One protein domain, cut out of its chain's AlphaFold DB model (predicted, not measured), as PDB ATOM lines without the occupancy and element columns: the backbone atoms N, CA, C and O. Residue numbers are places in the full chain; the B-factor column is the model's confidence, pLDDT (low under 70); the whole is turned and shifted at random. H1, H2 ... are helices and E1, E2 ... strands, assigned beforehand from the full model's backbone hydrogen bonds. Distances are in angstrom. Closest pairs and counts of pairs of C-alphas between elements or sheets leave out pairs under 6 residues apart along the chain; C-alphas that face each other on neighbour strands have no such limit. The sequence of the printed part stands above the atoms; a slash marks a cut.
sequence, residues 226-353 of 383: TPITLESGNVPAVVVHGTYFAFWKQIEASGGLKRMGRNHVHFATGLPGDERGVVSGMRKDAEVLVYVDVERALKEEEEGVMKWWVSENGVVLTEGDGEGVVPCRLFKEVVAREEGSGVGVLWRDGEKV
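What this domain is: This is residues 226 to 353 of the 383 residues of the protein "2'-phosphotransferase" of Colletotrichum salicis (UniProt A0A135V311). With little regular structure, loops join three small antiparallel sheets, E1-E4-E8 near the middle, E3-E6-E5 and E2-E7, with helices H1 and H2 farther out. The order is E1 H1 E2 E3 E4 H2 E5 E6 E7 E8, mixed in class, with 47 of 128 printed residues in named elements. The whole is compact, radius of gyration of the C-alphas 13.9 A, spanning 40 by 34 by 27 A.

How they stand to each other: Look at inner strand E4, residues 288 to 292: N 291 is 2.8 A from O 333 of E8, residues 331 to 336, and O 290 is 2.8 A from N 241 of E1, residues 240 to 243. H1, residues 245 to 253, only grazes this sheet; 3 of its 5 O i to N i+4 pairs are within hydrogen-bond range, and in H2, residues 294 to 300, every pair is.

Where its parts are: Find E1 starting at C-alpha 240 (-13.091, -44.096, -2.323); E8, 13.9 A long, ends at C-alpha 336 (-14.693, -44.640, -14.448). E3 is residues 265 to 267, hairpin E5 and E6 308 to 311 and 316 to 318, E2 256 to 258, E7 325 to 327.

The domain as a whole: The printed part has no cut, link E3 to E4 is long, and residues 273 to 279 and 301 to 304 have pLDDT under 70.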
ATOM      1  N   THR A 226     -14.048 -43.037  15.520       86.38
ATOM      2  CA  THR A 226     -12.635 -42.957  15.871       86.38
ATOM      3  C   THR A 226     -11.983 -41.895  14.986       86.38
ATOM      4  O   THR A 226     -12.040 -42.030  13.760       86.38
ATOM      5  N   PRO A 227     -11.381 -40.837  15.555       90.19
ATOM      6  CA  PRO A 227     -10.670 -39.838  14.767       90.19
ATOM      7  C   PRO A 227      -9.537 -40.480  13.964       90.19
ATOM      8  O   PRO A 227      -8.813 -41.339  14.472       90.19
ATOM      9  N   ILE A 228      -9.389 -40.073  12.706       90.19
ATOM     10  CA  ILE A 228      -8.255 -40.451  11.864       90.19
ATOM     11  C   ILE A 228      -7.201 -39.363  12.022       90.19
ATOM     12  O   ILE A 228      -7.458 -38.208  11.683       90.19
ATOM     13  N   THR A 229      -6.027 -39.731  12.529       89.25
ATOM     14  CA  THR A 229      -4.903 -38.804  12.697       89.25
ATOM     15  C   THR A 229      -3.602 -39.457  12.243       89.25
ATOM     16  O   THR A 229      -3.487 -40.687  12.211       89.25
ATOM     17  N   LEU A 230      -2.612 -38.642  11.872       86.19
ATOM     18  CA  LEU A 230      -1.315 -39.151  11.417       86.19
ATOM     19  C   LEU A 230      -0.558 -39.846  12.557       86.19
ATOM     20  O   LEU A 230       0.093 -40.863  12.331       86.19
ATOM     21  N   GLU A 231      -0.695 -39.350  13.786       85.75
ATOM     22  CA  GLU A 231      -0.050 -39.894  14.987       85.75
ATOM     23  C   GLU A 231      -0.603 -41.273  15.344       85.75
ATOM     24  O   GLU A 231       0.134 -42.150  15.794       85.75
ATOM     25  N   SER A 232      -1.902 -41.473  15.117       86.56
ATOM     26  CA  SER A 232      -2.582 -42.741  15.380       86.56
ATOM     27  C   SER A 232      -2.264 -43.805  14.324       86.56
ATOM     28  O   SER A 232      -2.566 -44.978  14.537       86.56
ATOM     29  N   GLY A 233      -1.693 -43.417  13.175       87.44
ATOM     30  CA  GLY A 233      -1.338 -44.336  12.089       87.44
ATOM     31  C   GLY A 233      -2.525 -45.128  11.528       87.44
ATOM     32  O   GLY A 233      -2.335 -46.177  10.918       87.44
ATOM     33  N   ASN A 234      -3.756 -44.656  11.747       88.94
ATOM     34  CA  ASN A 234      -4.996 -45.357  11.410       88.94
ATOM     35  C   ASN A 234      -5.607 -44.892  10.077       88.94
ATOM     36  O   ASN A 234      -6.786 -45.140   9.817       88.94
ATOM     37  N   VAL A 235      -4.820 -44.219   9.233       90.62
ATOM     38  CA  VAL A 235      -5.243 -43.752   7.908       90.62
ATOM     39  C   VAL A 235      -5.459 -44.957   6.984       90.62
ATOM     40  O   VAL A 235      -4.520 -45.719   6.739       90.62
ATOM     41  N   PRO A 236      -6.670 -45.161   6.436       90.25
ATOM     42  CA  PRO A 236      -6.914 -46.275   5.528       90.25
ATOM     43  C   PRO A 236      -6.154 -46.116   4.209       90.25
ATOM     44  O   PRO A 236      -6.142 -45.042   3.612       90.25
ATOM     45  N   ALA A 237      -5.591 -47.216   3.703       89.25
ATOM     46  CA  ALA A 237      -4.819 -47.219   2.455       89.25
ATOM     47  C   ALA A 237      -5.648 -46.838   1.212       89.25
ATOM     48  O   ALA A 237      -5.110 -46.356   0.216       89.25
ATOM     49  N   VAL A 238      -6.960 -47.089   1.255       91.38
ATOM     50  CA  VAL A 238      -7.904 -46.761   0.186       91.38
ATOM     51  C   VAL A 238      -9.079 -46.017   0.799       91.38
ATOM     52  O   VAL A 238      -9.703 -46.511   1.733       91.38
ATOM     53  N   VAL A 239      -9.404 -44.856   0.238       94.94
ATOM     54  CA  VAL A 239     -10.597 -44.076   0.576       94.94
ATOM     55  C   VAL A 239     -11.256 -43.668  -0.733       94.94
ATOM     56  O   VAL A 239     -10.691 -42.897  -1.507       94.94
ATOM     57  N   VAL A 240     -12.427 -44.237  -1.022       95.44
ATOM     58  CA  VAL A 240     -13.091 -44.096  -2.323       95.44
ATOM     59  C   VAL A 240     -14.559 -43.708  -2.185       95.44
ATOM     60  O   VAL A 240     -15.310 -44.256  -1.375       95.44
ATOM     61  N   HIS A 241     -14.992 -42.762  -3.014       95.19
ATOM     62  CA  HIS A 241     -16.383 -42.362  -3.158       95.19
ATOM     63  C   HIS A 241     -16.933 -42.772  -4.524       95.19
ATOM     64  O   HIS A 241     -16.356 -42.460  -5.562       95.19
ATOM     65  N   GLY A 242     -18.091 -43.433  -4.525       94.12
ATOM     66  CA  GLY A 242     -18.801 -43.801  -5.748       94.12
ATOM     67  C   GLY A 242     -19.867 -42.792  -6.129       94.12
ATOM     68  O   GLY A 242     -20.803 -42.552  -5.359       94.12
ATOM     69  N   THR A 243     -19.789 -42.282  -7.351       93.88
ATOM     70  CA  THR A 243     -20.789 -41.388  -7.939       93.88
ATOM     71  C   THR A 243     -21.182 -41.844  -9.351       93.88
ATOM     72  O   THR A 243     -20.864 -42.956  -9.768       93.88
ATOM     73  N   TYR A 244     -21.958 -41.027 -10.057       93.25
ATOM     74  CA  TYR A 244     -22.502 -41.311 -11.389       93.25
ATOM     75  C   TYR A 244     -22.045 -40.236 -12.367       93.25
ATOM     76  O   TYR A 244     -21.892 -39.075 -11.968       93.25
ATOM     77  N   PHE A 245     -21.929 -40.576 -13.653       92.06
ATOM     78  CA  PHE A 245     -21.508 -39.619 -14.684       92.06
ATOM     79  C   PHE A 245     -22.419 -38.384 -14.728       92.06
ATOM     80  O   PHE A 245     -21.954 -37.258 -14.891       92.06
ATOM     81  N   ALA A 246     -23.717 -38.583 -14.476       91.12
ATOM     82  CA  ALA A 246     -24.716 -37.516 -14.445       91.12
ATOM     83  C   ALA A 246     -24.467 -36.434 -13.377       91.12
ATOM     84  O   ALA A 246     -24.952 -35.314 -13.527       91.12
ATOM     85  N   PHE A 247     -23.741 -36.750 -12.298       92.19
ATOM     86  CA  PHE A 247     -23.436 -35.793 -11.228       92.19
ATOM     87  C   PHE A 247     -22.010 -35.244 -11.309       92.19
ATOM     88  O   PHE A 247     -21.710 -34.268 -10.625       92.19
ATOM     89  N   TRP A 248     -21.150 -35.829 -12.147       93.31
ATOM     90  CA  TRP A 248     -19.727 -35.499 -12.194       93.31
ATOM     91  C   TRP A 248     -19.468 -34.017 -12.484       93.31
ATOM     92  O   TRP A 248     -18.800 -33.348 -11.704       93.31
ATOM     93  N   LYS A 249     -20.108 -33.469 -13.526       91.56
ATOM     94  CA  LYS A 249     -19.968 -32.047 -13.888       91.56
ATOM     95  C   LYS A 249     -20.348 -31.097 -12.748       91.56
ATOM     96  O   LYS A 249     -19.770 -30.027 -12.622       91.56
ATOM     97  N   GLN A 250     -21.326 -31.473 -11.919       93.19
ATOM     98  CA  GLN A 250     -21.730 -30.656 -10.770       93.19
ATOM     99  C   GLN A 250     -20.733 -30.758  -9.619       93.19
ATOM    100  O   GLN A 250     -20.480 -29.755  -8.967       93.19
ATOM    101  N   ILE A 251     -20.169 -31.945  -9.377       94.75
ATOM    102  CA  ILE A 251     -19.117 -32.155  -8.372       94.75
ATOM    103  C   ILE A 251     -17.913 -31.279  -8.720       94.75
ATOM    104  O   ILE A 251     -17.506 -30.461  -7.896       94.75
ATOM    105  N   GLU A 252     -17.445 -31.371  -9.966       92.88
ATOM    106  CA  GLU A 252     -16.349 -30.563 -10.503       92.88
ATOM    107  C   GLU A 252     -16.630 -29.060 -10.378       92.88
ATOM    108  O   GLU A 252     -15.855 -28.340  -9.755       92.88
ATOM    109  N   ALA A 253     -17.770 -28.591 -10.895       92.81
ATOM    110  CA  ALA A 253     -18.133 -27.174 -10.846       92.81
ATOM    111  C   ALA A 253     -18.302 -26.642  -9.415       92.81
ATOM    112  O   ALA A 253     -18.146 -25.449  -9.169       92.81
ATOM    113  N   SER A 254     -18.641 -27.515  -8.465       92.88
ATOM    114  CA  SER A 254     -18.798 -27.150  -7.059       92.88
ATOM    115  C   SER A 254     -17.489 -27.149  -6.266       92.88
ATOM    116  O   SER A 254     -17.518 -26.810  -5.084       92.88
ATOM    117  N   GLY A 255     -16.377 -27.525  -6.907       93.06
ATOM    118  CA  GLY A 255     -15.042 -27.569  -6.316       93.06
ATOM    119  C   GLY A 255     -14.717 -28.853  -5.550       93.06
ATOM    120  O   GLY A 255     -13.620 -28.949  -5.005       93.06
ATOM    121  N   GLY A 256     -15.623 -29.839  -5.499       94.94
ATOM    122  CA  GLY A 256     -15.383 -31.088  -4.776       94.94
ATOM    123  C   GLY A 256     -16.633 -31.880  -4.386       94.94
ATOM    124  O   GLY A 256     -17.746 -31.632  -4.855       94.94
ATOM    125  N   LEU A 257     -16.453 -32.872  -3.511       96.19
ATOM    126  CA  LEU A 257     -17.548 -33.698  -2.987       96.19
ATOM    127  C   LEU A 257     -18.221 -33.007  -1.802       96.19
ATOM    128  O   LEU A 257     -17.583 -32.760  -0.787       96.19
ATOM    129  N   LYS A 258     -19.528 -32.756  -1.885       93.94
ATOM    130  CA  LYS A 258     -20.295 -32.122  -0.800       93.94
ATOM    131  C   LYS A 258     -21.020 -33.140   0.072       93.94
ATOM    132  O   LYS A 258     -21.556 -34.129  -0.438       93.94
ATOM    133  N   ARG A 259     -21.163 -32.847   1.371       89.81
ATOM    134  CA  ARG A 259     -22.015 -33.649   2.282       89.81
ATOM    135  C   ARG A 259     -23.503 -33.607   1.908       89.81
ATOM    136  O   ARG A 259     -24.272 -34.504   2.264       89.81
ATOM    137  N   MET A 260     -23.903 -32.610   1.110       89.19
ATOM    138  CA  MET A 260     -25.288 -32.358   0.701       89.19
ATOM    139  C   MET A 260     -26.198 -32.258   1.940       89.19
ATOM    140  O   MET A 260     -25.854 -31.577   2.896       89.19
ATOM    141  N   GLY A 261     -27.346 -32.941   1.960       82.62
ATOM    142  CA  GLY A 261     -28.250 -32.967   3.118       82.62
ATOM    143  C   GLY A 261     -27.829 -33.904   4.260       82.62
ATOM    144  O   GLY A 261     -28.679 -34.264   5.067       82.62
ATOM    145  N   ARG A 262     -26.577 -34.380   4.298       84.38
ATOM    146  CA  ARG A 262     -26.054 -35.240   5.378       84.38
ATOM    147  C   ARG A 262     -25.070 -34.477   6.262       84.38
ATOM    148  O   ARG A 262     -24.570 -33.424   5.870       84.38
ATOM    149  N   ASN A 263     -24.760 -35.052   7.422       83.12
ATOM    150  CA  ASN A 263     -23.742 -34.517   8.332       83.12
ATOM    151  C   ASN A 263     -22.321 -34.711   7.772       83.12
ATOM    152  O   ASN A 263     -21.495 -33.822   7.900       83.12
ATOM    153  N   HIS A 264     -22.076 -35.818   7.057       89.88
ATOM    154  CA  HIS A 264     -20.751 -36.170   6.538       89.88
ATOM    155  C   HIS A 264     -20.770 -36.558   5.053       89.88
ATOM    156  O   HIS A 264     -21.745 -37.136   4.548       89.88
ATOM    157  N   VAL A 265     -19.651 -36.337   4.366       92.31
ATOM    158  CA  VAL A 265     -19.286 -37.074   3.151       92.31
ATOM    159  C   VAL A 265     -18.847 -38.478   3.564       92.31
ATOM    160  O   VAL A 265     -18.140 -38.649   4.550       92.31
ATOM    161  N   HIS A 266     -19.328 -39.490   2.844       91.38
ATOM    162  CA  HIS A 266     -19.076 -40.893   3.174       91.38
ATOM    163  C   HIS A 266     -18.185 -41.525   2.109       91.38
ATOM    164  O   HIS A 266     -18.461 -41.395   0.910       91.38
ATOM    165  N   PHE A 267     -17.195 -42.278   2.566       93.88
ATOM    166  CA  PHE A 267     -16.238 -42.994   1.740       93.88
ATOM    167  C   PHE A 267     -16.184 -44.463   2.145       93.88
ATOM    168  O   PHE A 267     -16.326 -44.819   3.316       93.88
ATOM    169  N   ALA A 268     -15.986 -45.327   1.159       91.62
ATOM    170  CA  ALA A 268     -15.683 -46.725   1.392       91.62
ATOM    171  C   ALA A 268     -14.167 -46.926   1.455       91.62
ATOM    172  O   ALA A 268     -13.410 -46.212   0.800       91.62
ATOM    173  N   THR A 269     -13.741 -47.945   2.190       90.62
ATOM    174  CA  THR A 269     -12.339 -48.383   2.275       90.62
ATOM    175  C   THR A 269     -11.981 -49.462   1.248       90.62
ATOM    176  O   THR A 269     -10.886 -50.014   1.252       90.62
ATOM    177  N   GLY A 270     -12.910 -49.759   0.336       86.75
ATOM    178  CA  GLY A 270     -12.767 -50.752  -0.722       86.75
ATOM    179  C   GLY A 270     -13.958 -50.746  -1.681       86.75
ATOM    180  O   GLY A 270     -15.010 -50.140  -1.415       86.75
ATOM    181  N   LEU A 271     -13.793 -51.417  -2.819       82.88
ATOM    182  CA  LEU A 271     -14.858 -51.567  -3.813       82.88
ATOM    183  C   LEU A 271     -15.842 -52.681  -3.396       82.88
ATOM    184  O   LEU A 271     -15.469 -53.609  -2.682       82.88
ATOM    185  N   PRO A 272     -17.122 -52.633  -3.813       74.88
ATOM    186  CA  PRO A 272     -18.043 -53.741  -3.597       74.88
ATOM    187  C   PRO A 272     -17.521 -55.024  -4.256       74.88
ATOM    188  O   PRO A 272     -17.342 -55.041  -5.472       74.88
ATOM    189  N   GLY A 273     -17.345 -56.088  -3.466       67.12
ATOM    190  CA  GLY A 273     -16.857 -57.385  -3.953       67.12
ATOM    191  C   GLY A 273     -15.335 -57.486  -4.085       67.12
ATOM    192  O   GLY A 273     -14.853 -58.422  -4.709       67.12
ATOM    193  N   ASP A 274     -14.598 -56.530  -3.524       69.56
ATOM    194  CA  ASP A 274     -13.139 -56.570  -3.421       69.56
ATOM    195  C   ASP A 274     -12.676 -57.804  -2.620       69.56
ATOM    196  O   ASP A 274     -13.270 -58.143  -1.591       69.56
ATOM    197  N   GLU A 275     -11.607 -58.460  -3.076       59.62
ATOM    198  CA  GLU A 275     -11.040 -59.681  -2.475       59.62
ATOM    199  C   GLU A 275     -10.604 -59.469  -1.019       59.62
ATOM    200  O   GLU A 275     -10.567 -60.407  -0.225       59.62
ATOM    201  N   ARG A 276     -10.355 -58.209  -0.642       62.78
ATOM    202  CA  ARG A 276     -10.051 -57.779   0.731       62.78
ATOM    203  C   ARG A 276     -11.226 -57.924   1.707       62.78
ATOM    204  O   ARG A 276     -11.061 -57.630   2.886       62.78
ATOM    205  N   GLY A 277     -12.412 -58.324   1.239       60.25
ATOM    206  CA  GLY A 277     -13.576 -58.592   2.090       60.25
ATOM    207  C   GLY A 277     -14.202 -57.341   2.715       60.25
ATOM    208  O   GLY A 277     -14.965 -57.444   3.672       60.25
ATOM    209  N   VAL A 278     -13.891 -56.149   2.194       65.19
ATOM    210  CA  VAL A 278     -14.377 -54.885   2.758       65.19
ATOM    211  C   VAL A 278     -15.868 -54.713   2.471       65.19
ATOM    212  O   VAL A 278     -16.315 -54.699   1.319       65.19
ATOM    213  N   VAL A 279     -16.648 -54.508   3.532       66.12
ATOM    214  CA  VAL A 279     -18.083 -54.224   3.455       66.12
ATOM    215  C   VAL A 279     -18.302 -52.801   2.924       66.12
ATOM    216  O   VAL A 279     -18.420 -51.826   3.661       66.12
ATOM    217  N   SER A 280     -18.333 -52.661   1.597       73.56
ATOM    218  CA  SER A 280     -18.466 -51.354   0.950       73.56
ATOM    219  C   SER A 280     -19.908 -50.834   0.992       73.56
ATOM    220  O   SER A 280     -20.835 -51.369   0.370       73.56
ATOM    221  N   GLY A 281     -20.101 -49.698   1.666       73.25
ATOM    222  CA  GLY A 281     -21.354 -48.939   1.641       73.25
ATOM    223  C   GLY A 281     -21.725 -48.401   0.249       73.25
ATOM    224  O   GLY A 281     -22.893 -48.053   0.017       73.25
ATOM    225  N   MET A 282     -20.776 -48.390  -0.694       85.75
ATOM    226  CA  MET A 282     -20.936 -47.884  -2.056       85.75
ATOM    227  C   MET A 282     -22.049 -48.616  -2.820       85.75
ATOM    228  O   MET A 282     -22.400 -49.772  -2.556       85.75
ATOM    229  N   ARG A 283     -22.702 -47.913  -3.747       84.31
ATOM    230  CA  ARG A 283     -23.737 -48.529  -4.584       84.31
ATOM    231  C   ARG A 283     -23.084 -49.412  -5.648       84.31
ATOM    232  O   ARG A 283     -22.079 -49.028  -6.233       84.31
ATOM    233  N   LYS A 284     -23.667 -50.596  -5.881       83.38
ATOM    234  CA  LYS A 284     -23.149 -51.590  -6.837       83.38
ATOM    235  C   LYS A 284     -23.210 -51.108  -8.290       83.38
ATOM    236  O   LYS A 284     -22.545 -51.704  -9.119       83.38
ATOM    237  N   ASP A 285     -23.952 -50.046  -8.576       85.88
ATOM    238  CA  ASP A 285     -24.112 -49.415  -9.888       85.88
ATOM    239  C   ASP A 285     -23.432 -48.035  -9.976       85.88
ATOM    240  O   ASP A 285     -23.756 -47.258 -10.865       85.88
ATOM    241  N   ALA A 286     -22.533 -47.686  -9.044       89.56
ATOM    242  CA  ALA A 286     -21.725 -46.472  -9.180       89.56
ATOM    243  C   ALA A 286     -20.837 -46.568 -10.431       89.56
ATOM    244  O   ALA A 286     -20.238 -47.617 -10.666       89.56
ATOM    245  N   GLU A 287     -20.752 -45.477 -11.192       92.44
ATOM    246  CA  GLU A 287     -20.084 -45.417 -12.500       92.44
ATOM    247  C   GLU A 287     -18.730 -44.702 -12.436       92.44
ATOM    248  O   GLU A 287     -17.842 -44.995 -13.229       92.44
ATOM    249  N   VAL A 288     -18.562 -43.779 -11.485       94.12
ATOM    250  CA  VAL A 288     -17.333 -43.002 -11.278       94.12
ATOM    251  C   VAL A 288     -16.802 -43.277  -9.880       94.12
ATOM    252  O   VAL A 288     -17.564 -43.240  -8.908       94.12
ATOM    253  N   LEU A 289     -15.500 -43.527  -9.784       95.75
ATOM    254  CA  LEU A 289     -14.769 -43.731  -8.543       95.75
ATOM    255  C   LEU A 289     -13.866 -42.528  -8.290       95.75
ATOM    256  O   LEU A 289     -13.041 -42.183  -9.131       95.75
ATOM    257  N   VAL A 290     -14.034 -41.900  -7.130       96.88
ATOM    258  CA  VAL A 290     -13.216 -40.777  -6.665       96.88
ATOM    259  C   VAL A 290     -12.368 -41.263  -5.502       96.88
ATOM    260  O   VAL A 290     -12.894 -41.477  -4.408       96.88
ATOM    261  N   TYR A 291     -11.079 -41.467  -5.740       96.75
ATOM    262  CA  TYR A 291     -10.105 -41.801  -4.708       96.75
ATOM    263  C   TYR A 291      -9.607 -40.517  -4.054       96.75
ATOM    264  O   TYR A 291      -9.208 -39.578  -4.741       96.75
ATOM    265  N   VAL A 292      -9.637 -40.474  -2.725       96.25
ATOM    266  CA  VAL A 292      -9.240 -39.302  -1.940       96.25
ATOM    267  C   VAL A 292      -7.965 -39.602  -1.171       96.25
ATOM    268  O   VAL A 292      -7.826 -40.671  -0.575       96.25
ATOM    269  N   ASP A 293      -7.042 -38.648  -1.187       94.38
ATOM    270  CA  ASP A 293      -5.821 -38.685  -0.400       94.38
ATOM    271  C   ASP A 293      -6.063 -38.064   0.983       94.38
ATOM    272  O   ASP A 293      -5.948 -36.853   1.188       94.38
ATOM    273  N   VAL A 294      -6.456 -38.910   1.937       93.25
ATOM    274  CA  VAL A 294      -6.694 -38.488   3.327       93.25
ATOM    275  C   VAL A 294      -5.387 -38.137   4.031       93.25
ATOM    276  O   VAL A 294      -5.368 -37.232   4.858       93.25
ATOM    277  N   GLU A 295      -4.280 -38.797   3.691       91.12
ATOM    278  CA  GLU A 295      -2.980 -38.490   4.287       91.12
ATOM    279  C   GLU A 295      -2.526 -37.080   3.896       91.12
ATOM    280  O   GLU A 295      -2.099 -36.303   4.750       91.12
ATOM    281  N   ARG A 296      -2.692 -36.720   2.618       90.19
ATOM    282  CA  ARG A 296      -2.475 -35.358   2.128       90.19
ATOM    283  C   ARG A 296      -3.390 -34.356   2.826       90.19
ATOM    284  O   ARG A 296      -2.907 -33.310   3.245       90.19
ATOM    285  N   ALA A 297      -4.673 -34.682   3.002       90.62
ATOM    286  CA  ALA A 297      -5.614 -33.817   3.714       90.62
ATOM    287  C   ALA A 297      -5.156 -33.526   5.152       90.62
ATOM    288  O   ALA A 297      -5.169 -32.377   5.575       90.62
ATOM    289  N   LEU A 298      -4.689 -34.547   5.876       89.56
ATOM    290  CA  LEU A 298      -4.201 -34.401   7.249       89.56
ATOM    291  C   LEU A 298      -2.855 -33.662   7.347       89.56
ATOM    292  O   LEU A 298      -2.563 -33.083   8.386       89.56
ATOM    293  N   LYS A 299      -2.021 -33.702   6.297       87.62
ATOM    294  CA  LYS A 299      -0.713 -33.020   6.251       87.62
ATOM    295  C   LYS A 299      -0.804 -31.553   5.841       87.62
ATOM    296  O   LYS A 299      -0.041 -30.736   6.342       87.62
ATOM    297  N   GLU A 300      -1.642 -31.253   4.852       78.50
ATOM    298  CA  GLU A 300      -1.723 -29.919   4.243       78.50
ATOM    299  C   GLU A 300      -2.601 -28.953   5.034       78.50
ATOM    300  O   GLU A 300      -2.470 -27.742   4.865       78.50
ATOM    301  N   GLU A 301      -3.529 -29.463   5.838       69.25
ATOM    302  CA  GLU A 301      -4.483 -28.614   6.533       69.25
ATOM    303  C   GLU A 301      -3.989 -28.198   7.914       69.25
ATOM    304  O   GLU A 301      -3.461 -29.002   8.681       69.25
ATOM    305  N   GLU A 302      -4.190 -26.917   8.234       65.50
ATOM    306  CA  GLU A 302      -4.065 -26.444   9.605       65.50
ATOM    307  C   GLU A 302      -5.006 -27.246  10.510       65.50
ATOM    308  O   GLU A 302      -6.118 -27.626  10.123       65.50
ATOM    309  N   GLU A 303      -4.539 -27.504  11.727       58.88
ATOM    310  CA  GLU A 303      -5.229 -28.325  12.710       58.88
ATOM    311  C   GLU A 303      -6.685 -27.847  12.892       58.88
ATOM    312  O   GLU A 303      -6.954 -26.776  13.435       58.88
ATOM    313  N   GLY A 304      -7.644 -28.644  12.406       59.06
ATOM    314  CA  GLY A 304      -9.077 -28.403  12.587       59.06
ATOM    315  C   GLY A 304      -9.875 -27.915  11.373       59.06
ATOM    316  O   GLY A 304     -11.090 -27.781  11.527       59.06
ATOM    317  N   VAL A 305      -9.271 -27.704  10.194       76.38
ATOM    318  CA  VAL A 305     -10.020 -27.300   8.979       76.38
ATOM    319  C   VAL A 305     -10.917 -28.429   8.455       76.38
ATOM    320  O   VAL A 305     -12.102 -28.198   8.215       76.38
ATOM    321  N   MET A 306     -10.397 -29.654   8.348       87.44
ATOM    322  CA  MET A 306     -11.174 -30.835   7.975       87.44
ATOM    323  C   MET A 306     -10.832 -32.011   8.875       87.44
ATOM    324  O   MET A 306      -9.715 -32.526   8.906       87.44
ATOM    325  N   LYS A 307     -11.840 -32.479   9.604       90.25
ATOM    326  CA  LYS A 307     -11.715 -33.642  10.477       90.25
ATOM    327  C   LYS A 307     -12.154 -34.899   9.746       90.25
ATOM    328  O   LYS A 307     -13.110 -34.888   8.963       90.25
ATOM    329  N   TRP A 308     -11.446 -35.983  10.024       92.38
ATOM    330  CA  TRP A 308     -11.693 -37.292   9.446       92.38
ATOM    331  C   TRP A 308     -11.937 -38.302  10.551       92.38
ATOM    332  O   TRP A 308     -11.294 -38.272  11.599       92.38
ATOM    333  N   TRP A 309     -12.856 -39.220  10.294       91.94
ATOM    334  CA  TRP A 309     -13.174 -40.297  11.211       91.94
ATOM    335  C   TRP A 309     -13.346 -41.611  10.477       91.94
ATOM    336  O   TRP A 309     -13.784 -41.653   9.325       91.94
ATOM    337  N   VAL A 310     -13.063 -42.694  11.185       89.69
ATOM    338  CA  VAL A 310     -13.454 -44.040  10.804       89.69
ATOM    339  C   VAL A 310     -14.511 -44.525  11.780       89.69
ATOM    340  O   VAL A 310     -14.450 -44.308  12.988       89.69
ATOM    341  N   SER A 311     -15.530 -45.153  11.232       84.62
ATOM    342  CA  SER A 311     -16.559 -45.818  12.019       84.62
ATOM    343  C   SER A 311     -16.214 -47.278  12.265       84.62
ATOM    344  O   SER A 311     -15.386 -47.857  11.566       84.62
ATOM    345  N   GLU A 312     -16.917 -47.901  13.205       78.81
ATOM    346  CA  GLU A 312     -16.735 -49.313  13.555       78.81
ATOM    347  C   GLU A 312     -16.864 -50.268  12.353       78.81
ATOM    348  O   GLU A 312     -16.145 -51.257  12.260       78.81
ATOM    349  N   ASN A 313     -17.711 -49.940  11.369       73.69
ATOM    350  CA  ASN A 313     -17.862 -50.732  10.145       73.69
ATOM    351  C   ASN A 313     -16.885 -50.341   9.018       73.69
ATOM    352  O   ASN A 313     -17.110 -50.689   7.858       73.69
ATOM    353  N   GLY A 314     -15.822 -49.595   9.332       79.56
ATOM    354  CA  GLY A 314     -14.757 -49.238   8.395       79.56
ATOM    355  C   GLY A 314     -15.146 -48.189   7.351       79.56
ATOM    356  O   GLY A 314     -14.415 -48.001   6.376       79.56
ATOM    357  N   VAL A 315     -16.287 -47.507   7.513       86.50
ATOM    358  CA  VAL A 315     -16.669 -46.363   6.669       86.50
ATOM    359  C   VAL A 315     -15.898 -45.134   7.134       86.50
ATOM    360  O   VAL A 315     -15.885 -44.835   8.330       86.50
ATOM    361  N   VAL A 316     -15.300 -44.422   6.180       91.94
ATOM    362  CA  VAL A 316     -14.563 -43.178   6.420       91.94
ATOM    363  C   VAL A 316     -15.485 -41.988   6.195       91.94
ATOM    364  O   VAL A 316     -16.255 -41.956   5.228       91.94
ATOM    365  N   LEU A 317     -15.429 -41.024   7.107       92.06
ATOM    366  CA  LEU A 317     -16.334 -39.887   7.181       92.06
ATOM    367  C   LEU A 317     -15.560 -38.591   7.376       92.06
ATOM    368  O   LEU A 317     -14.554 -38.559   8.078       92.06
ATOM    369  N   THR A 318     -16.076 -37.518   6.793       92.81
ATOM    370  CA  THR A 318     -15.617 -36.152   7.053       92.81
ATOM    371  C   THR A 318     -16.781 -35.184   6.917       92.81
ATOM    372  O   THR A 318     -17.694 -35.411   6.116       92.81
ATOM    373  N   GLU A 319     -16.767 -34.107   7.692       90.88
ATOM    374  CA  GLU A 319     -17.712 -32.998   7.531       90.88
ATOM    375  C   GLU A 319     -17.427 -32.206   6.245       90.88
ATOM    376  O   GLU A 319     -18.335 -31.568   5.714       90.88
ATOM    377  N   GLY A 320     -16.221 -32.355   5.684       90.50
ATOM    378  CA  GLY A 320     -15.661 -31.468   4.674       90.50
ATOM    379  C   GLY A 320     -14.966 -30.274   5.327       90.50
ATOM    380  O   GLY A 320     -14.780 -30.242   6.541       90.50
ATOM    381  N   ASP A 321     -14.574 -29.312   4.502       89.00
ATOM    382  CA  ASP A 321     -14.050 -28.018   4.928       89.00
ATOM    383  C   ASP A 321     -15.156 -27.150   5.565       89.00
ATOM    384  O   ASP A 321     -16.284 -27.602   5.785       89.00
ATOM    385  N   GLY A 322     -14.870 -25.870   5.828       85.00
ATOM    386  CA  GLY A 322     -15.852 -24.925   6.380       85.00
ATOM    387  C   GLY A 322     -17.158 -24.801   5.572       85.00
ATOM    388  O   GLY A 322     -18.187 -24.419   6.127       85.00
ATOM    389  N   GLU A 323     -17.152 -25.188   4.293       87.19
ATOM    390  CA  GLU A 323     -18.313 -25.185   3.395       87.19
ATOM    391  C   GLU A 323     -18.943 -26.587   3.228       87.19
ATOM    392  O   GLU A 323     -19.910 -26.784   2.480       87.19
ATOM    393  N   GLY A 324     -18.422 -27.588   3.939       90.12
ATOM    394  CA  GLY A 324     -18.857 -28.978   3.881       90.12
ATOM    395  C   GLY A 324     -18.466 -29.692   2.585       90.12
ATOM    396  O   GLY A 324     -19.218 -30.558   2.101       90.12
ATOM    397  N   VAL A 325     -17.336 -29.293   1.994       93.38
ATOM    398  CA  VAL A 325     -16.792 -29.817   0.738       93.38
ATOM    399  C   VAL A 325     -15.485 -30.559   0.998       93.38
ATOM    400  O   VAL A 325     -14.666 -30.141   1.803       93.38
ATOM    401  N   VAL A 326     -15.267 -31.669   0.297       95.19
ATOM    402  CA  VAL A 326     -13.949 -32.298   0.152       95.19
ATOM    403  C   VAL A 326     -13.375 -31.822  -1.183       95.19
ATOM    404  O   VAL A 326     -13.876 -32.269  -2.224       95.19
ATOM    405  N   PRO A 327     -12.399 -30.895  -1.183       94.50
ATOM    406  CA  PRO A 327     -11.945 -30.220  -2.392       94.50
ATOM    407  C   PRO A 327     -11.294 -31.152  -3.419       94.50
ATOM    408  O   PRO A 327     -10.608 -32.107  -3.058       94.50
ATOM    409  N   CYS A 328     -11.413 -30.813  -4.706       94.62
ATOM    410  CA  CYS A 328     -10.803 -31.577  -5.801       94.62
ATOM    411  C   CYS A 328      -9.277 -31.722  -5.681       94.62
ATOM    412  O   CYS A 328      -8.735 -32.712  -6.163       94.62
ATOM    413  N   ARG A 329      -8.578 -30.789  -5.008       93.25
ATOM    414  CA  ARG A 329      -7.123 -30.890  -4.760       93.25
ATOM    415  C   ARG A 329      -6.732 -32.136  -3.956       93.25
ATOM    416  O   ARG A 329      -5.596 -32.581  -4.040       93.25
ATOM    417  N   LEU A 330      -7.668 -32.696  -3.186       94.00
ATOM    418  CA  LEU A 330      -7.466 -33.913  -2.396       94.00
ATOM    419  C   LEU A 330      -7.784 -35.186  -3.190       94.00
ATOM    420  O   LEU A 330      -7.672 -36.289  -2.656       94.00
ATOM    421  N   PHE A 331      -8.219 -35.078  -4.449       96.25
ATOM    422  CA  PHE A 331      -8.502 -36.253  -5.266       96.25
ATOM    423  C   PHE A 331      -7.192 -36.873  -5.737       96.25
ATOM    424  O   PHE A 331      -6.502 -36.320  -6.591       96.25
ATOM    425  N   LYS A 332      -6.878 -38.050  -5.200       95.88
ATOM    426  CA  LYS A 332      -5.734 -38.854  -5.625       95.88
ATOM    427  C   LYS A 332      -5.897 -39.301  -7.072       95.88
ATOM    428  O   LYS A 332      -4.997 -39.144  -7.887       95.88
ATOM    429  N   GLU A 333      -7.068 -39.842  -7.390       96.50
ATOM    430  CA  GLU A 333      -7.397 -40.270  -8.743       96.50
ATOM    431  C   GLU A 333      -8.913 -40.295  -8.943       96.50
ATOM    432  O   GLU A 333      -9.666 -40.649  -8.032       96.50
ATOM    433  N   VAL A 334      -9.380 -39.947 -10.142       96.88
ATOM    434  CA  VAL A 334     -10.779 -40.144 -10.534       96.88
ATOM    435  C   VAL A 334     -10.832 -40.920 -11.833       96.88
ATOM    436  O   VAL A 334     -10.289 -40.477 -12.843       96.88
ATOM    437  N   VAL A 335     -11.541 -42.042 -11.815       95.06
ATOM    438  CA  VAL A 335     -11.686 -42.943 -12.961       95.06
ATOM    439  C   VAL A 335     -13.129 -43.394 -13.109       95.06
ATOM    440  O   VAL A 335     -13.911 -43.385 -12.152       95.06
ATOM    441  N   ALA A 336     -13.498 -43.828 -14.311       92.88
ATOM    442  CA  ALA A 336     -14.693 -44.640 -14.448       92.88
ATOM    443  C   ALA A 336     -14.468 -46.023 -13.843       92.88
ATOM    444  O   ALA A 336     -13.374 -46.577 -13.875       92.88
ATOM    445  N   ARG A 337     -15.534 -46.589 -13.284       89.31
ATOM    446  CA  ARG A 337     -15.491 -47.914 -12.676       89.31
ATOM    447  C   ARG A 337     -15.328 -49.027 -13.705       89.31
ATOM    448  O   ARG A 337     -14.713 -50.044 -13.407       89.31
ATOM    449  N   GLU A 338     -15.933 -48.863 -14.877       86.38
ATOM    450  CA  GLU A 338     -15.829 -49.819 -15.976       86.38
ATOM    451  C   GLU A 338     -14.778 -49.332 -16.976       86.38
ATOM    452  O   GLU A 338     -14.962 -48.291 -17.610       86.38
ATOM    453  N   GLU A 339     -13.708 -50.108 -17.157       76.50
ATOM    454  CA  GLU A 339     -12.624 -49.802 -18.108       76.50
ATOM    455  C   GLU A 339     -13.140 -49.653 -19.553       76.50
ATOM    456  O   GLU A 339     -12.634 -48.845 -20.326       76.50
ATOM    457  N   GLY A 340     -14.216 -50.367 -19.910       77.69
ATOM    458  CA  GLY A 340     -14.854 -50.307 -21.232       77.69
ATOM    459  C   GLY A 340     -15.760 -49.092 -21.476       77.69
ATOM    460  O   GLY A 340     -16.340 -48.977 -22.553       77.69
ATOM    461  N   SER A 341     -15.904 -48.183 -20.508       79.12
ATOM    462  CA  SER A 341     -16.763 -46.994 -20.640       79.12
ATOM    463  C   SER A 341     -16.210 -45.928 -21.598       79.12
ATOM    464  O   SER A 341     -16.913 -44.968 -21.916       79.12
ATOM    465  N   GLY A 342     -14.955 -46.071 -22.045       80.69
ATOM    466  CA  GLY A 342     -14.258 -45.076 -22.868       80.69
ATOM    467  C   GLY A 342     -13.875 -43.807 -22.099       80.69
ATOM    468  O   GLY A 342     -13.383 -42.851 -22.693       80.69
ATOM    469  N   VAL A 343     -14.101 -43.787 -20.784       86.38
ATOM    470  CA  VAL A 343     -13.723 -42.692 -19.895       86.38
ATOM    471  C   VAL A 343     -12.341 -42.995 -19.327       86.38
ATOM    472  O   VAL A 343     -12.164 -43.971 -18.600       86.38
ATOM    473  N   GLY A 344     -11.364 -42.159 -19.674       86.31
ATOM    474  CA  GLY A 344     -10.020 -42.232 -19.108       86.31
ATOM    475  C   GLY A 344      -9.952 -41.723 -17.665       86.31
ATOM    476  O   GLY A 344     -10.963 -41.525 -16.988       86.31
ATOM    477  N   VAL A 345      -8.732 -41.471 -17.200       93.62
ATOM    478  CA  VAL A 345      -8.499 -40.799 -15.917       93.62
ATOM    479  C   VAL A 345      -8.972 -39.351 -16.036       93.62
ATOM    480  O   VAL A 345      -8.591 -38.643 -16.963       93.62
ATOM    481  N   LEU A 346      -9.825 -38.919 -15.111       94.06
ATOM    482  CA  LEU A 346     -10.375 -37.566 -15.074       94.06
ATOM    483  C   LEU A 346      -9.509 -36.652 -14.197       94.06
ATOM    484  O   LEU A 346      -9.212 -35.527 -14.593       94.06
ATOM    485  N   TRP A 347      -9.092 -37.137 -13.023       96.31
ATOM    486  CA  TRP A 347      -8.209 -36.432 -12.083       96.31
ATOM    487  C   TRP A 347      -7.049 -37.319 -11.667       96.31
ATOM    488  O   TRP A 347      -7.230 -38.529 -11.523       96.31
ATOM    489  N   ARG A 348      -5.904 -36.695 -11.400       96.25
ATOM    490  CA  ARG A 348      -4.731 -37.323 -10.798       96.25
ATOM    491  C   ARG A 348      -4.005 -36.312  -9.915       96.25
ATOM    492  O   ARG A 348      -3.782 -35.187 -10.340       96.25
ATOM    493  N   ASP A 349      -3.681 -36.713  -8.690       93.81
ATOM    494  CA  ASP A 349      -2.894 -35.936  -7.719       93.81
ATOM    495  C   ASP A 349      -3.410 -34.501  -7.468       93.81
ATOM    496  O   ASP A 349      -2.655 -33.564  -7.202       93.81
ATOM    497  N   GLY A 350      -4.732 -34.331  -7.500       91.62
ATOM    498  CA  GLY A 350      -5.417 -33.056  -7.293       91.62
ATOM    499  C   GLY A 350      -5.612 -32.217  -8.558       91.62
ATOM    500  O   GLY A 350      -6.286 -31.187  -8.500       91.62
ATOM    501  N   GLU A 351      -5.097 -32.663  -9.703       94.12
ATOM    502  CA  GLU A 351      -5.182 -31.962 -10.982       94.12
ATOM    503  C   GLU A 351      -6.140 -32.652 -11.952       94.12
ATOM    504  O   GLU A 351      -6.272 -33.878 -11.985       94.12
ATOM    505  N   LYS A 352      -6.818 -31.845 -12.772       94.38
ATOM    506  CA  LYS A 352      -7.679 -32.338 -13.845       94.38
ATOM    507  C   LYS A 352      -6.813 -32.764 -15.026       94.38
ATOM    508  O   LYS A 352      -6.095 -31.944 -15.588       94.38
ATOM    509  N   VAL A 353      -6.933 -34.024 -15.431       95.06
ATOM    510  CA  VAL A 353      -6.155 -34.617 -16.535       95.06
ATOM    511  C   VAL A 353      -7.026 -35.105 -17.693       95.06
ATOM    512  O   VAL A 353      -6.503 -35.416 -18.762       95.06
TER     513      VAL A 353